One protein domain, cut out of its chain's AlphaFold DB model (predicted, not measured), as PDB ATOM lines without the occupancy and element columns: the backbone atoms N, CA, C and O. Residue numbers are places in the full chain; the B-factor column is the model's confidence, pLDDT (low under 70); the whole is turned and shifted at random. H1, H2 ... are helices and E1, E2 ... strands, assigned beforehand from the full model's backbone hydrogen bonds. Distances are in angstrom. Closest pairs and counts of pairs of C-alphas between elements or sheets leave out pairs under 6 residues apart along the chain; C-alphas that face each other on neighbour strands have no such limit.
ATOM      1  N   PHE A   4      44.176  -6.748  46.349       92.94
ATOM      2  CA  PHE A   4      43.415  -7.239  45.214       92.94
ATOM      3  C   PHE A   4      43.154  -6.114  44.229       92.94
ATOM      4  O   PHE A   4      42.957  -4.967  44.625       92.94
ATOM      5  N   ARG A   5      43.105  -6.463  42.948       93.81
ATOM      6  CA  ARG A   5      42.650  -5.588  41.875       93.81
ATOM      7  C   ARG A   5      41.385  -6.142  41.250       93.81
ATOM      8  O   ARG A   5      41.162  -7.349  41.251       93.81
ATOM      9  N   GLY A   6      40.551  -5.260  40.726       93.69
ATOM     10  CA  GLY A   6      39.322  -5.645  40.044       93.69
ATOM     11  C   GLY A   6      38.785  -4.533  39.159       93.69
ATOM     12  O   GLY A   6      39.385  -3.468  39.028       93.69
ATOM     13  N   THR A   7      37.644  -4.800  38.530       94.75
ATOM     14  CA  THR A   7      36.927  -3.839  37.685       94.75
ATOM     15  C   THR A   7      35.565  -3.550  38.290       94.75
ATOM     16  O   THR A   7      34.825  -4.475  38.611       94.75
ATOM     17  N   VAL A   8      35.202  -2.282  38.446       95.56
ATOM     18  CA  VAL A   8      33.883  -1.904  38.966       95.56
ATOM     19  C   VAL A   8      32.807  -2.372  37.990       95.56
ATOM     20  O   VAL A   8      32.733  -1.908  36.852       95.56
ATOM     21  N   LYS A   9      31.962  -3.301  38.437       94.75
ATOM     22  CA  LYS A   9      30.855  -3.839  37.642       94.75
ATOM     23  C   LYS A   9      29.732  -2.821  37.529       94.75
ATOM     24  O   LYS A   9      29.217  -2.587  36.443       94.75
ATOM     25  N   TRP A  10      29.360  -2.233  38.660       94.75
ATOM     26  CA  TRP A  10      28.410  -1.131  38.758       94.75
ATOM     27  C   TRP A  10      28.542  -0.457  40.123       94.75
ATOM     28  O   TRP A  10      28.944  -1.092  41.101       94.75
ATOM     29  N   PHE A  11      28.176   0.820  40.198       93.00
ATOM     30  CA  PHE A  11      28.112   1.577  41.444       93.00
ATOM     31  C   PHE A  11      26.940   2.555  41.384       93.00
ATOM     32  O   PHE A  11      26.799   3.298  40.415       93.00
ATOM     33  N   ASP A  12      26.090   2.539  42.408       90.19
ATOM     34  CA  ASP A  12      24.957   3.452  42.528       90.19
ATOM     35  C   ASP A  12      25.303   4.538  43.562       90.19
ATOM     36  O   ASP A  12      25.265   4.277  44.769       90.19
ATOM     37  N   PRO A  13      25.635   5.771  43.131       86.88
ATOM     38  CA  PRO A  13      26.002   6.850  44.045       86.88
ATOM     39  C   PRO A  13      24.819   7.378  44.863       86.88
ATOM     40  O   PRO A  13      25.019   8.089  45.847       86.88
ATOM     41  N   THR A  14      23.586   7.062  44.464       84.88
ATOM     42  CA  THR A  14      22.368   7.411  45.206       84.88
ATOM     43  C   THR A  14      22.086   6.409  46.303       84.88
ATOM     44  O   THR A  14      21.472   6.771  47.294       84.88
ATOM     45  N   LYS A  15      22.560   5.169  46.170       87.94
ATOM     46  CA  LYS A  15      22.509   4.170  47.246       87.94
ATOM     47  C   LYS A  15      23.798   4.090  48.064       87.94
ATOM     48  O   LYS A  15      23.771   3.573  49.174       87.94
ATOM     49  N   GLY A  16      24.911   4.587  47.526       89.94
ATOM     50  CA  GLY A  16      26.217   4.576  48.178       89.94
ATOM     51  C   GLY A  16      26.908   3.210  48.159       89.94
ATOM     52  O   GLY A  16      27.730   2.926  49.027       89.94
ATOM     53  N   PHE A  17      26.588   2.330  47.211       93.00
ATOM     54  CA  PHE A  17      27.260   1.034  47.105       93.00
ATOM     55  C   PHE A  17      27.307   0.507  45.674       93.00
ATOM     56  O   PHE A  17      26.583   0.964  44.789       93.00
ATOM     57  N   GLY A  18      28.159  -0.491  45.468       94.50
ATOM     58  CA  GLY A  18      28.335  -1.171  44.198       94.50
ATOM     59  C   GLY A  18      29.053  -2.502  44.349       94.50
ATOM     60  O   GLY A  18      29.225  -3.020  45.456       94.50
ATOM     61  N   PHE A  19      29.481  -3.041  43.216       95.31
ATOM     62  CA  PHE A  19      30.180  -4.314  43.140       95.31
ATOM     63  C   PHE A  19      31.387  -4.227  42.213       95.31
ATOM     64  O   PHE A  19      31.340  -3.582  41.164       95.31
ATOM     65  N   ILE A  20      32.458  -4.916  42.594       95.38
ATOM     66  CA  ILE A  20      33.682  -5.059  41.808       95.38
ATOM     67  C   ILE A  20      33.767  -6.511  41.341       95.38
ATOM     68  O   ILE A  20      33.527  -7.435  42.111       95.38
ATOM     69  N   THR A  21      34.094  -6.713  40.076       93.44
ATOM     70  CA  THR A  21      34.225  -8.022  39.436       93.44
ATOM     71  C   THR A  21      35.654  -8.239  38.940       93.44
ATOM     72  O   THR A  21      36.505  -7.356  39.082       93.44
ATOM     73  N   SER A  22      35.931  -9.415  38.371       91.12
ATOM     74  CA  SER A  22      37.269  -9.799  37.886       91.12
ATOM     75  C   SER A  22      38.356  -9.595  38.950       91.12
ATOM     76  O   SER A  22      39.409  -9.020  38.677       91.12
ATOM     77  N   VAL A  23      38.057 -10.006  40.186       91.00
ATOM     78  CA  VAL A  23      38.930  -9.804  41.345       91.00
ATOM     79  C   VAL A  23      40.138 -10.731  41.266       91.00
ATOM     80  O   VAL A  23      39.984 -11.948  41.203       91.00
ATOM     81  N   GLN A  24      41.336 -10.158  41.316       89.69
ATOM     82  CA  GLN A  24      42.606 -10.877  41.257       89.69
ATOM     83  C   GLN A  24      43.534 -10.413  42.375       89.69
ATOM     84  O   GLN A  24      43.540  -9.238  42.742       89.69
ATOM     85  N   LYS A  25      44.318 -11.337  42.934       90.44
ATOM     86  CA  LYS A  25      45.327 -11.019  43.946       90.44
ATOM     87  C   LYS A  25      46.498 -10.288  43.288       90.44
ATOM     88  O   LYS A  25      46.963 -10.701  42.231       90.44
ATOM     89  N   VAL A  26      46.992  -9.234  43.928       88.69
ATOM     90  CA  VAL A  26      48.233  -8.567  43.516       88.69
ATOM     91  C   VAL A  26      49.403  -9.395  44.046       88.69
ATOM     92  O   VAL A  26      49.564  -9.537  45.258       88.69
ATOM     93  N   GLU A  27      50.172 -10.008  43.144       82.19
ATOM     94  CA  GLU A  27      51.312 -10.865  43.512       82.19
ATOM     95  C   GLU A  27      52.565 -10.064  43.871       82.19
ATOM     96  O   GLU A  27      53.346 -10.485  44.720       82.19
ATOM     97  N   ASP A  28      52.734  -8.898  43.252       82.31
ATOM     98  CA  ASP A  28      53.886  -8.029  43.454       82.31
ATOM     99  C   ASP A  28      53.527  -6.886  44.407       82.31
ATOM    100  O   ASP A  28      52.812  -5.952  44.039       82.31
ATOM    101  N   GLU A  29      54.040  -6.944  45.639       77.19
ATOM    102  CA  GLU A  29      53.825  -5.888  46.636       77.19
ATOM    103  C   GLU A  29      54.389  -4.525  46.196       77.19
ATOM    104  O   GLU A  29      53.941  -3.488  46.691       77.19
ATOM    105  N   SER A  30      55.330  -4.500  45.246       76.75
ATOM    106  CA  SER A  30      55.872  -3.261  44.674       76.75
ATOM    107  C   SER A  30      54.851  -2.536  43.797       76.75
ATOM    108  O   SER A  30      54.967  -1.327  43.616       76.75
ATOM    109  N   LYS A  31      53.839  -3.253  43.288       76.88
ATOM    110  CA  LYS A  31      52.763  -2.710  42.442       76.88
ATOM    111  C   LYS A  31      51.557  -2.212  43.244       76.88
ATOM    112  O   LYS A  31      50.604  -1.704  42.656       76.88
ATOM    113  N   CYS A  32      51.566  -2.365  44.568       82.94
ATOM    114  CA  CYS A  32      50.495  -1.872  45.429       82.94
ATOM    115  C   CYS A  32      50.490  -0.338  45.473       82.94
ATOM    116  O   CYS A  32      51.524   0.296  45.700       82.94
ATOM    117  N   ILE A  33      49.308   0.263  45.349       82.81
ATOM    118  CA  ILE A  33      49.133   1.712  45.407       82.81
ATOM    119  C   ILE A  33      49.275   2.201  46.844       82.81
ATOM    120  O   ILE A  33      48.476   1.889  47.735       82.81
ATOM    121  N   LYS A  34      50.284   3.044  47.059       80.50
ATOM    122  CA  LYS A  34      50.523   3.721  48.333       80.50
ATOM    123  C   LYS A  34      49.994   5.144  48.241       80.50
ATOM    124  O   LYS A  34      50.474   5.946  47.448       80.50
ATOM    125  N   ILE A  35      48.994   5.455  49.060       78.19
ATOM    126  CA  ILE A  35      48.487   6.821  49.199       78.19
ATOM    127  C   ILE A  35      49.171   7.442  50.413       78.19
ATOM    128  O   ILE A  35      49.075   6.906  51.514       78.19
ATOM    129  N   HIS A  36      49.882   8.550  50.199       73.12
ATOM    130  CA  HIS A  36      50.508   9.312  51.278       73.12
ATOM    131  C   HIS A  36      49.436   9.811  52.268       73.12
ATOM    132  O   HIS A  36      48.344  10.187  51.845       73.12
ATOM    133  N   ASP A  37      49.737   9.784  53.569       70.75
ATOM    134  CA  ASP A  37      48.847  10.196  54.673       70.75
ATOM    135  C   ASP A  37      47.528   9.414  54.837       70.75
ATOM    136  O   ASP A  37      46.638   9.853  55.568       70.75
ATOM    137  N   VAL A  38      47.380   8.243  54.204       78.81
ATOM    138  CA  VAL A  38      46.210   7.376  54.410       78.81
ATOM    139  C   VAL A  38      46.622   6.046  55.030       78.81
ATOM    140  O   VAL A  38      47.351   5.261  54.424       78.81
ATOM    141  N   GLU A  39      46.109   5.771  56.229       76.44
ATOM    142  CA  GLU A  39      46.253   4.474  56.889       76.44
ATOM    143  C   GLU A  39      45.362   3.443  56.185       76.44
ATOM    144  O   GLU A  39      44.135   3.477  56.290       76.44
ATOM    145  N   GLN A  40      45.984   2.542  55.423       75.25
ATOM    146  CA  GLN A  40      45.291   1.434  54.780       75.25
ATOM    147  C   GLN A  40      45.255   0.225  55.727       75.25
ATOM    148  O   GLN A  40      46.265  -0.147  56.320       75.25
ATOM    149  N   LYS A  41      44.097  -0.411  55.838       79.88
ATOM    150  CA  LYS A  41      43.839  -1.616  56.618       79.88
ATOM    151  C   LYS A  41      44.409  -2.853  55.958       79.88
ATOM    152  O   LYS A  41      44.286  -3.048  54.751       79.88
ATOM    153  N   ASP A  42      44.924  -3.757  56.778       81.88
ATOM    154  CA  ASP A  42      45.260  -5.100  56.332       81.88
ATOM    155  C   ASP A  42      44.019  -5.920  55.958       81.88
ATOM    156  O   ASP A  42      42.964  -5.823  56.586       81.88
ATOM    157  N   SER A  43      44.169  -6.773  54.942       83.69
ATOM    158  CA  SER A  43      43.159  -7.780  54.604       83.69
ATOM    159  C   SER A  43      42.976  -8.782  55.748       83.69
ATOM    160  O   SER A  43      43.953  -9.278  56.317       83.69
ATOM    161  N   ASP A  44      41.728  -9.175  56.008       88.69
ATOM    162  CA  ASP A  44      41.419 -10.269  56.931       88.69
ATOM    163  C   ASP A  44      41.813 -11.602  56.287       88.69
ATOM    164  O   ASP A  44      41.200 -12.031  55.308       88.69
ATOM    165  N   LYS A  45      42.808 -12.299  56.852       87.31
ATOM    166  CA  LYS A  45      43.302 -13.574  56.297       87.31
ATOM    167  C   LYS A  45      42.182 -14.604  56.107       87.31
ATOM    168  O   LYS A  45      42.101 -15.233  55.063       87.31
ATOM    169  N   ASP A  46      41.293 -14.725  57.087       87.88
ATOM    170  CA  ASP A  46      40.153 -15.646  57.040       87.88
ATOM    171  C   ASP A  46      39.106 -15.241  55.982       87.88
ATOM    172  O   ASP A  46      38.584 -16.095  55.263       87.88
ATOM    173  N   ALA A  47      38.853 -13.937  55.807       87.12
ATOM    174  CA  ALA A  47      37.959 -13.448  54.756       87.12
ATOM    175  C   ALA A  47      38.541 -13.721  53.363       87.12
ATOM    176  O   ALA A  47      37.815 -14.147  52.462       87.12
ATOM    177  N   VAL A  48      39.851 -13.511  53.204       87.94
ATOM    178  CA  VAL A  48      40.598 -13.827  51.983       87.94
ATOM    179  C   VAL A  48      40.560 -15.322  51.697       87.94
ATOM    180  O   VAL A  48      40.208 -15.713  50.590       87.94
ATOM    181  N   ASP A  49      40.860 -16.167  52.681       87.12
ATOM    182  CA  ASP A  49      40.856 -17.619  52.504       87.12
ATOM    183  C   ASP A  49      39.457 -18.119  52.117       87.12
ATOM    184  O   ASP A  49      39.327 -18.943  51.210       87.12
ATOM    185  N   LYS A  50      38.388 -17.595  52.739       85.56
ATOM    186  CA  LYS A  50      37.009 -17.906  52.331       85.56
ATOM    187  C   LYS A  50      36.714 -17.418  50.914       85.56
ATOM    188  O   LYS A  50      36.101 -18.154  50.143       85.56
ATOM    189  N   TRP A  51      37.129 -16.200  50.567       85.50
ATOM    190  CA  TRP A  51      36.945 -15.643  49.225       85.50
ATOM    191  C   TRP A  51      37.611 -16.517  48.156       85.50
ATOM    192  O   TRP A  51      36.957 -16.911  47.192       85.50
ATOM    193  N   MET A  52      38.876 -16.886  48.368       83.06
ATOM    194  CA  MET A  52      39.668 -17.685  47.431       83.06
ATOM    195  C   MET A  52      39.137 -19.120  47.318       83.06
ATOM    196  O   MET A  52      38.936 -19.605  46.209       83.06
ATOM    197  N   LYS A  53      38.794 -19.775  48.437       79.44
ATOM    198  CA  LYS A  53      38.184 -21.122  48.418       79.44
ATOM    199  C   LYS A  53      36.856 -21.151  47.674       79.44
ATOM    200  O   LYS A  53      36.568 -22.094  46.940       79.44
ATOM    201  N   ASN A  54      36.043 -20.113  47.854       69.56
ATOM    202  CA  ASN A  54      34.807 -19.976  47.105       69.56
ATOM    203  C   ASN A  54      35.097 -19.804  45.606       69.56
ATOM    204  O   ASN A  54      34.342 -20.335  44.800       69.56
ATOM    205  N   ALA A  55      36.158 -19.097  45.218       64.25
ATOM    206  CA  ALA A  55      36.528 -18.920  43.815       64.25
ATOM    207  C   ALA A  55      37.044 -20.211  43.138       64.25
ATOM    208  O   ALA A  55      36.841 -20.377  41.942       64.25
ATOM    209  N   GLU A  56      37.663 -21.139  43.876       57.34
ATOM    210  CA  GLU A  56      38.243 -22.379  43.321       57.34
ATOM    211  C   GLU A  56      37.218 -23.498  43.045       57.34
ATOM    212  O   GLU A  56      37.421 -24.324  42.156       57.34
ATOM    213  N   GLY A  57      36.117 -23.552  43.802       51.19
ATOM    214  CA  GLY A  57      35.118 -24.628  43.706       51.19
ATOM    215  C   GLY A  57      34.108 -24.487  42.560       51.19
ATOM    216  O   GLY A  57      33.336 -25.409  42.299       51.19
ATOM    217  N   GLU A  58      34.099 -23.349  41.873       52.38
ATOM    218  CA  GLU A  58      33.098 -22.985  40.876       52.38
ATOM    219  C   GLU A  58      33.839 -22.648  39.579       52.38
ATOM    220  O   GLU A  58      34.609 -21.696  39.531       52.38
ATOM    221  N   LYS A  59      33.663 -23.462  38.529       50.91
ATOM    222  CA  LYS A  59      34.397 -23.359  37.246       50.91
ATOM    223  C   LYS A  59      34.205 -22.028  36.494       50.91
ATOM    224  O   LYS A  59      34.801 -21.852  35.434       50.91
ATOM    225  N   ASP A  60      33.425 -21.102  37.038       49.16
ATOM    226  CA  ASP A  60      33.296 -19.732  36.567       49.16
ATOM    227  C   ASP A  60      34.226 -18.809  37.362       49.16
ATOM    228  O   ASP A  60      33.845 -18.176  38.345       49.16
ATOM    229  N   LEU A  61      35.456 -18.657  36.867       49.69
ATOM    230  CA  LEU A  61      36.449 -17.680  37.344       49.69
ATOM    231  C   LEU A  61      35.992 -16.203  37.197       49.69
ATOM    232  O   LEU A  61      36.773 -15.284  37.432       49.69
ATOM    233  N   VAL A  62      34.747 -15.953  36.775       49.62
ATOM    234  CA  VAL A  62      34.259 -14.653  36.285       49.62
ATOM    235  C   VAL A  62      33.135 -14.041  37.137       49.62
ATOM    236  O   VAL A  62      32.876 -12.851  36.989       49.62
ATOM    237  N   THR A  63      32.489 -14.754  38.071       55.31
ATOM    238  CA  THR A  63      31.270 -14.209  38.721       55.31
ATOM    239  C   THR A  63      31.236 -14.256  40.247       55.31
ATOM    240  O   THR A  63      30.180 -14.508  40.828       55.31
ATOM    241  N   LYS A  64      32.345 -13.947  40.934       76.38
ATOM    242  CA  LYS A  64      32.265 -13.501  42.339       76.38
ATOM    243  C   LYS A  64      32.503 -12.005  42.398       76.38
ATOM    244  O   LYS A  64      33.626 -11.515  42.343       76.38
ATOM    245  N   ASP A  65      31.388 -11.295  42.453       90.44
ATOM    246  CA  ASP A  65      31.352  -9.860  42.645       90.44
ATOM    247  C   ASP A  65      31.608  -9.551  44.127       90.44
ATOM    248  O   ASP A  65      30.909 -10.065  45.003       90.44
ATOM    249  N   ILE A  66      32.599  -8.716  44.429       92.88
ATOM    250  CA  ILE A  66      32.876  -8.261  45.793       92.88
ATOM    251  C   ILE A  66      32.095  -6.974  46.064       92.88
ATOM    252  O   ILE A  66      32.106  -6.032  45.266       92.88
ATOM    253  N   PHE A  67      31.394  -6.935  47.195       94.25
ATOM    254  CA  PHE A  67      30.629  -5.765  47.613       94.25
ATOM    255  C   PHE A  67      31.562  -4.595  47.953       94.25
ATOM    256  O   PHE A  67      32.577  -4.778  48.623       94.25
ATOM    257  N   CYS A  68      31.193  -3.386  47.531       93.69
ATOM    258  CA  CYS A  68      31.921  -2.147  47.790       93.69
ATOM    259  C   CYS A  68      30.958  -1.071  48.308       93.69
ATOM    260  O   CYS A  68      29.936  -0.785  47.686       93.69
ATOM    261  N   HIS A  69      31.297  -0.449  49.436       94.19
ATOM    262  CA  HIS A  69      30.517   0.636  50.033       94.19
ATOM    263  C   HIS A  69      31.211   1.988  49.834       94.19
ATOM    264  O   HIS A  69      32.438   2.061  49.850       94.19
ATOM    265  N   HIS A  70      30.451   3.078  49.719       90.44
ATOM    266  CA  HIS A  70      31.006   4.409  49.452       90.44
ATOM    267  C   HIS A  70      31.999   4.888  50.525       90.44
ATOM    268  O   HIS A  70      32.978   5.560  50.212       90.44
ATOM    269  N   THR A  71      31.792   4.510  51.793       89.31
ATOM    270  CA  THR A  71      32.712   4.851  52.900       89.31
ATOM    271  C   THR A  71      34.051   4.129  52.811       89.31
ATOM    272  O   THR A  71      34.987   4.506  53.505       89.31
ATOM    273  N   SER A  72      34.129   3.068  52.010       91.19
ATOM    274  CA  SER A  72      35.350   2.302  51.777       91.19
ATOM    275  C   SER A  72      36.198   2.887  50.648       91.19
ATOM    276  O   SER A  72      37.304   2.409  50.436       91.19
ATOM    277  N   ILE A  73      35.704   3.892  49.916       91.81
ATOM    278  CA  ILE A  73      36.439   4.521  48.818       91.81
ATOM    279  C   ILE A  73      37.413   5.549  49.400       91.81
ATOM    280  O   ILE A  73      37.025   6.533  50.037       91.81
ATOM    281  N   ILE A  74      38.703   5.346  49.159       90.81
ATOM    282  CA  ILE A  74      39.746   6.313  49.506       90.81
ATOM    283  C   ILE A  74      39.919   7.307  48.363       90.81
ATOM    284  O   ILE A  74      39.903   8.514  48.615       90.81
ATOM    285  N   ARG A  75      40.019   6.809  47.127       89.50
ATOM    286  CA  ARG A  75      40.269   7.602  45.918       89.50
ATOM    287  C   ARG A  75      39.243   7.259  44.839       89.50
ATOM    288  O   ARG A  75      39.036   6.085  44.540       89.50
ATOM    289  N   GLU A  76      38.633   8.288  44.266       88.56
ATOM    290  CA  GLU A  76      37.726   8.195  43.115       88.56
ATOM    291  C   GLU A  76      38.512   8.282  41.800       88.56
ATOM    292  O   GLU A  76      39.629   8.802  41.776       88.56
ATOM    293  N   SER A  77      37.926   7.818  40.693       82.00
ATOM    294  CA  SER A  77      38.452   8.140  39.364       82.00
ATOM    295  C   SER A  77      38.186   9.615  39.061       82.00
ATOM    296  O   SER A  77      37.183  10.173  39.506       82.00
ATOM    297  N   SER A  78      39.077  10.281  38.322       70.00
ATOM    298  CA  SER A  78      38.910  11.694  37.968       70.00
ATOM    299  C   SER A  78      37.529  11.933  37.332       70.00
ATOM    300  O   SER A  78      37.211  11.420  36.251       70.00
ATOM    301  N   PHE A  79      36.665  12.682  38.021       58.34
ATOM    302  CA  PHE A  79      35.358  13.088  37.508       58.34
ATOM    303  C   PHE A  79      35.513  14.366  36.681       58.34
ATOM    304  O   PHE A  79      36.074  15.352  37.148       58.34
ATOM    305  N   SER A  80      35.007  14.361  35.447       51.88
ATOM    306  CA  SER A  80      34.838  15.586  34.667       51.88
ATOM    307  C   SER A  80      33.842  16.507  35.373       51.88
ATOM    308  O   SER A  80      32.782  16.044  35.798       51.88
ATOM    309  N   TYR A 100      28.846  15.991  53.038       54.00
ATOM    310  CA  TYR A 100      29.586  14.774  52.747       54.00
ATOM    311  C   TYR A 100      29.420  14.496  51.259       54.00
ATOM    312  O   TYR A 100      28.401  13.971  50.812       54.00
ATOM    313  N   VAL A 101      30.428  14.885  50.480       62.50
ATOM    314  CA  VAL A 101      30.548  14.453  49.090       62.50
ATOM    315  C   VAL A 101      30.710  12.935  49.123       62.50
ATOM    316  O   VAL A 101      31.742  12.413  49.547       62.50
ATOM    317  N   VAL A 102      29.640  12.221  48.767       67.56
ATOM    318  CA  VAL A 102      29.666  10.764  48.631       67.56
ATOM    319  C   VAL A 102      30.659  10.445  47.530       67.56
ATOM    320  O   VAL A 102      30.419  10.820  46.383       67.56
ATOM    321  N   LYS A 103      31.749   9.763  47.889       79.94
ATOM    322  CA  LYS A 103      32.715   9.264  46.917       79.94
ATOM    323  C   LYS A 103      32.062   8.214  46.015       79.94
ATOM    324  O   LYS A 103      31.257   7.405  46.486       79.94
ATOM    325  N   LYS A 104      32.393   8.228  44.730       85.62
ATOM    326  CA  LYS A 104      31.763   7.461  43.659       85.62
ATOM    327  C   LYS A 104      32.816   6.736  42.825       85.62
ATOM    328  O   LYS A 104      33.953   7.178  42.686       85.62
ATOM    329  N   LEU A 105      32.399   5.623  42.236       91.19
ATOM    330  CA  LEU A 105      33.155   4.885  41.226       91.19
ATOM    331  C   LEU A 105      32.337   4.823  39.939       91.19
ATOM    332  O   LEU A 105      31.104   4.877  39.986       91.19
ATOM    333  N   LYS A 106      33.006   4.686  38.797       90.88
ATOM    334  CA  LYS A 106      32.367   4.494  37.494       90.88
ATOM    335  C   LYS A 106      32.439   3.031  37.091       90.88
ATOM    336  O   LYS A 106      33.379   2.316  37.429       90.88
ATOM    337  N   GLN A 107      31.436   2.574  36.347       93.38
ATOM    338  CA  GLN A 107      31.489   1.255  35.727       93.38
ATOM    339  C   GLN A 107      32.714   1.169  34.809       93.38
ATOM    340  O   GLN A 107      32.934   2.050  33.982       93.38
ATOM    341  N   GLY A 108      33.492   0.097  34.948       92.94
ATOM    342  CA  GLY A 108      34.729  -0.107  34.198       92.94
ATOM    343  C   GLY A 108      35.988   0.429  34.884       92.94
ATOM    344  O   GLY A 108      37.080   0.073  34.440       92.94
ATOM    345  N   ASP A 109      35.869   1.200  35.974       93.75
ATOM    346  CA  ASP A 109      37.035   1.666  36.729       93.75
ATOM    347  C   ASP A 109      37.857   0.475  37.223       93.75
ATOM    348  O   ASP A 109      37.326  -0.484  37.798       93.75
ATOM    349  N   LYS A 110      39.170   0.546  37.009       94.88
ATOM    350  CA  LYS A 110      40.117  -0.378  37.625       94.88
ATOM    351  C   LYS A 110      40.375   0.092  39.043       94.88
ATOM    352  O   LYS A 110      40.623   1.274  39.265       94.88
ATOM    353  N   VAL A 111      40.289  -0.822  39.996       95.00
ATOM    354  CA  VAL A 111      40.427  -0.497  41.415       95.00
ATOM    355  C   VAL A 111      41.386  -1.448  42.103       95.00
ATOM    356  O   VAL A 111      41.412  -2.635  41.779       95.00
ATOM    357  N   GLU A 112      42.122  -0.933  43.082       95.00
ATOM    358  CA  GLU A 112      42.864  -1.717  44.065       95.00
ATOM    359  C   GLU A 112      42.204  -1.597  45.441       95.00
ATOM    360  O   GLU A 112      41.697  -0.538  45.805       95.00
ATOM    361  N   PHE A 113      42.157  -2.696  46.191       95.06
ATOM    362  CA  PHE A 113      41.476  -2.774  47.480       95.06
ATOM    363  C   PHE A 113      42.011  -3.927  48.341       95.06
ATOM    364  O   PHE A 113      42.805  -4.761  47.897       95.06
ATOM    365  N   VAL A 114      41.553  -3.984  49.591       94.00
ATOM    366  CA  VAL A 114      41.704  -5.140  50.488       94.00
ATOM    367  C   VAL A 114      40.373  -5.835  50.710       94.00
ATOM    368  O   VAL A 114      39.314  -5.212  50.628       94.00
ATOM    369  N   ILE A 115      40.425  -7.133  51.001       93.50
ATOM    370  CA  ILE A 115      39.235  -7.910  51.345       93.50
ATOM    371  C   ILE A 115      39.203  -8.090  52.859       93.50
ATOM    372  O   ILE A 115      40.095  -8.701  53.449       93.50
ATOM    373  N   CYS A 116      38.138  -7.581  53.468       92.56
ATOM    374  CA  CYS A 116      37.863  -7.709  54.893       92.56
ATOM    375  C   CYS A 116      36.465  -8.285  55.112       92.56
ATOM    376  O   CYS A 116      35.628  -8.330  54.207       92.56
ATOM    377  N   TRP A 117      36.189  -8.703  56.339       91.94
ATOM    378  CA  TRP A 117      34.847  -9.111  56.721       91.94
ATOM    379  C   TRP A 117      33.882  -7.920  56.802       91.94
ATOM    380  O   TRP A 117      34.187  -6.895  57.412       91.94
ATOM    381  N   SER A 118      32.676  -8.069  56.252       88.00
ATOM    382  CA  SER A 118      31.602  -7.094  56.438       88.00
ATOM    383  C   SER A 118      31.187  -7.003  57.912       88.00
ATOM    384  O   SER A 118      31.087  -8.006  58.625       88.00
ATOM    385  N   ASN A 119      30.859  -5.788  58.364       83.00
ATOM    386  CA  ASN A 119      30.281  -5.581  59.700       83.00
ATOM    387  C   ASN A 119      28.847  -6.122  59.802       83.00
ATOM    388  O   ASN A 119      28.387  -6.465  60.888       83.00
ATOM    389  N   LYS A 120      28.136  -6.186  58.671       81.25
ATOM    390  CA  LYS A 120      26.779  -6.733  58.570       81.25
ATOM    391  C   LYS A 120      26.829  -8.199  58.161       81.25
ATOM    392  O   LYS A 120      27.705  -8.592  57.395       81.25
ATOM    393  N   THR A 121      25.878  -8.988  58.636       83.38
ATOM    394  CA  THR A 121      25.678 -10.370  58.202       83.38
ATOM    395  C   THR A 121      24.558 -10.447  57.167       83.38
ATOM    396  O   THR A 121      23.612  -9.662  57.195       83.38
ATOM    397  N   VAL A 122      24.674 -11.403  56.252       80.19
ATOM    398  CA  VAL A 122      23.608 -11.842  55.346       80.19
ATOM    399  C   VAL A 122      23.339 -13.296  55.708       80.19
ATOM    400  O   VAL A 122      24.283 -14.081  55.769       80.19
ATOM    401  N   ASP A 123      22.096 -13.635  56.045       85.75
ATOM    402  CA  ASP A 123      21.707 -14.977  56.508       85.75
ATOM    403  C   ASP A 123      22.575 -15.503  57.667       85.75
ATOM    404  O   ASP A 123      23.037 -16.641  57.676       85.75
ATOM    405  N   ASN A 124      22.843 -14.640  58.656       86.44
ATOM    406  CA  ASN A 124      23.728 -14.910  59.802       86.44
ATOM    407  C   ASN A 124      25.191 -15.223  59.443       86.44
ATOM    408  O   ASN A 124      25.968 -15.620  60.311       86.44
ATOM    409  N   GLN A 125      25.604 -14.984  58.199       83.19
ATOM    410  CA  GLN A 125      26.987 -15.130  57.766       83.19
ATOM    411  C   GLN A 125      27.584 -13.774  57.406       83.19
ATOM    412  O   GLN A 125      26.984 -12.974  56.687       83.19
ATOM    413  N   LYS A 126      28.801 -13.505  57.883       86.50
ATOM    414  CA  LYS A 126      29.584 -12.383  57.358       86.50
ATOM    415  C   LYS A 126      29.915 -12.651  55.892       86.50
ATOM    416  O   LYS A 126      30.101 -13.808  55.491       86.50
ATOM    417  N   GLN A 127      29.990 -11.579  55.113       86.38
ATOM    418  CA  GLN A 127      30.350 -11.621  53.704       86.38
ATOM    419  C   GLN A 127      31.668 -10.870  53.495       86.38
ATOM    420  O   GLN A 127      31.920  -9.877  54.179       86.38
ATOM    421  N   PRO A 128      32.541 -11.327  52.591       92.00
ATOM    422  CA  PRO A 128      33.704 -10.548  52.193       92.00
ATOM    423  C   PRO A 128      33.277  -9.204  51.579       92.00
ATOM    424  O   PRO A 128      32.311  -9.136  50.817       92.00
ATOM    425  N   GLN A 129      34.002  -8.137  51.900       93.44
ATOM    426  CA  GLN A 129      33.778  -6.787  51.391       93.44
ATOM    427  C   GLN A 129      35.107  -6.149  50.971       93.44
ATOM    428  O   GLN A 129      36.128  -6.328  51.636       93.44
ATOM    429  N   ALA A 130      35.070  -5.362  49.896       94.88
ATOM    430  CA  ALA A 130      36.174  -4.509  49.481       94.88
ATOM    431  C   ALA A 130      36.272  -3.276  50.394       94.88
ATOM    432  O   ALA A 130      35.305  -2.518  50.552       94.88
ATOM    433  N   ILE A 131      37.446  -3.076  50.988       93.12
ATOM    434  CA  ILE A 131      37.794  -1.919  51.817       93.12
ATOM    435  C   ILE A 131      39.039  -1.233  51.243       93.12
ATOM    436  O   ILE A 131      39.777  -1.836  50.465       93.12
ATOM    437  N   ASP A 132      39.224   0.044  51.574       92.94
ATOM    438  CA  ASP A 132      40.321   0.888  51.097       92.94
ATOM    439  C   ASP A 132      40.438   0.889  49.579       92.94
ATOM    440  O   ASP A 132      41.496   0.650  49.001       92.94
ATOM    441  N   VAL A 133      39.293   1.120  48.945       94.50
ATOM    442  CA  VAL A 133      39.125   1.065  47.501       94.50
ATOM    443  C   VAL A 133      39.726   2.312  46.873       94.50
ATOM    444  O   VAL A 133      39.378   3.445  47.220       94.50
ATOM    445  N   ILE A 134      40.628   2.085  45.932       93.38
ATOM    446  CA  ILE A 134      41.402   3.105  45.239       93.38
ATOM    447  C   ILE A 134      41.163   2.913  43.749       93.38
ATOM    448  O   ILE A 134      41.543   1.882  43.201       93.38
ATOM    449  N   ALA A 135      40.542   3.890  43.090       93.38
ATOM    450  CA  ALA A 135      40.514   3.923  41.632       93.38
ATOM    451  C   ALA A 135      41.925   4.172  41.080       93.38
ATOM    452  O   ALA A 135      42.605   5.106  41.515       93.38
ATOM    453  N   LEU A 136      42.344   3.321  40.143       90.81
ATOM    454  CA  LEU A 136      43.645   3.385  39.485       90.81
ATOM    455  C   LEU A 136      43.635   4.435  38.372       90.81
ATOM    456  O   LEU A 136      42.660   4.556  37.622       90.81
ATOM    457  N   THR A 137      44.731   5.173  38.241       86.94
ATOM    458  CA  THR A 137      44.972   6.071  37.107       86.94
ATOM    459  C   THR A 137      45.449   5.289  35.877       86.94
ATOM    460  O   THR A 137      45.836   4.125  35.967       86.94
ATOM    461  N   GLN A 138      45.439   5.925  34.701       81.25
ATOM    462  CA  GLN A 138      45.961   5.304  33.475       81.25
ATOM    463  C   GLN A 138      47.448   4.928  33.593       81.25
ATOM    464  O   GLN A 138      47.849   3.884  33.085       81.25
ATOM    465  N   GLU A 139      48.235   5.737  34.302       79.94
ATOM    466  CA  GLU A 139      49.660   5.492  34.559       79.94
ATOM    467  C   GLU A 139      49.850   4.227  35.413       79.94
ATOM    468  O   GLU A 139      50.558   3.308  35.001       79.94
ATOM    469  N   GLU A 140      49.112   4.114  36.525       82.44
ATOM    470  CA  GLU A 140      49.153   2.969  37.453       82.44
ATOM    471  C   GLU A 140      48.698   1.646  36.793       82.44
ATOM    472  O   GLU A 140      49.118   0.556  37.194       82.44
ATOM    473  N   ILE A 141      47.838   1.726  35.770       80.31
ATOM    474  CA  ILE A 141      47.423   0.568  34.964       80.31
ATOM    475  C   ILE A 141      48.553   0.147  34.012       80.31
ATOM    476  O   ILE A 141      48.868  -1.040  33.941       80.31
ATOM    477  N   SER A 142      49.182   1.106  33.324       70.69
ATOM    478  CA  SER A 142      50.198   0.843  32.292       70.69
ATOM    479  C   SER A 142      51.504   0.243  32.819       70.69
ATOM    480  O   SER A 142      52.146  -0.522  32.111       70.69
ATOM    481  N   GLU A 143      51.873   0.500  34.076       62.91
ATOM    482  CA  GLU A 143      53.061  -0.102  34.710       62.91
ATOM    483  C   GLU A 143      52.901  -1.607  35.010       62.91
ATOM    484  O   GLU A 143      53.818  -2.260  35.517       62.91
ATOM    485  N   THR A 144      51.721  -2.175  34.740       54.91
ATOM    486  CA  THR A 144      51.398  -3.569  35.064       54.91
ATOM    487  C   THR A 144      51.413  -4.506  33.850       54.91
ATOM    488  O   THR A 144      51.540  -5.713  34.072       54.91
TER     489      THR A 144
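What this domain is: This is residues 4 to 80 and 100 to 144 of the 145 residues of the protein "Cold shock domain-containing protein" of 'Cynodon dactylon' phytoplasma (UniProt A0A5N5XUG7). The domain is a small closed barrel of five strands, E1, E2, E3, E6 and E5, with helix H1 packed across its outside. Short E4 is paired onto E6 outside the ring, the link of residues 26 to 44 runs far from the middle, and short H2 follows E6. The 122 printed residues have two named helices and six named strands, in the order E1, E2, H1, E3, E4, E5, E6, H2; the barrel is mixed and the class is mixed, helices and strands. The whole is compact, with a radius of gyration of the C-alphas of 14.0 A and spans of 39 by 34 by 28 A.

How they stand to each other: E1, residues 4 to 12, and E2, residues 17 to 25, form a hairpin, antiparallel at 161 degrees, with N 7 and O 21 within hydrogen-bond range at 2.9 A. E3, residues 66 to 69, is antiparallel to E2 on the other side of it from E1, with N 18 and O 68 2.9 A apart. E6, residues 125 to 135, is parallel to E3, with N 130 and O 67 2.9 A apart. E5, residues 110 to 122, forms a hairpin with E6, antiparallel at 154 degrees, with N 116 and O 129 3.0 A apart. E5 is also antiparallel to E1, with N 6 and O 111 3.0 A apart, and this pair closes the ring. E4, residues 73 to 75, is parallel to E6 on the same side as E3, with N 74 and O 133 2.8 A apart; E3 and E4 meet only through their link. H1, residues 45 to 56, is on the barrel, outside it, at a height over the sheet of 8.3 A. It lies over E5 and only just over E3, with 3 C-alphas falling on E3, and runs across the strands, at 74 degrees to E5 on the local plane. The closest C-alphas of H1 and E5 are those of Ala 47 and Trp 117, 5.7 A apart. H2, residues 138 to 142, is only just not on the barrel, with 4 pairs of C-alphas within 10 A. In H1 and H2 every O i to N i+4 pair is within hydrogen-bond range.

Where its parts are: E1 begins at C-alpha 4, (43.415, -7.239, 45.214), measures 21.5 A and bends by 66 degrees at residue 9. E2 measures 21.9 A and bends by 73 degrees at residue 22. H1 measures 16.5 A from C-alpha 45, (43.302, -13.574, 56.297). E3 measures 10.1 A and E4 5.7 A. E5 measures 26.8 A and bends by 81 degrees at residue 119; E6 measures 28.4 A and bends by 52 degrees at residue 132. H2 measures 6.3 A and ends at C-alpha 142, (50.198, 0.843, 32.292).

The domain as a whole: The two C-alphas farthest apart, those of Asn 124 and Glu 139, are 41.5 A apart. Residues 81 to 99 are not printed, and C-alphas 80 and 100 are 18.8 A apart across the cut. The link from E2 to H1 is long, with 19 residues. The mean pLDDT of the printed part is 83.2; it is under 70 at residues 54 to 63, 79 to 80, 100 to 102 and 143 to 144.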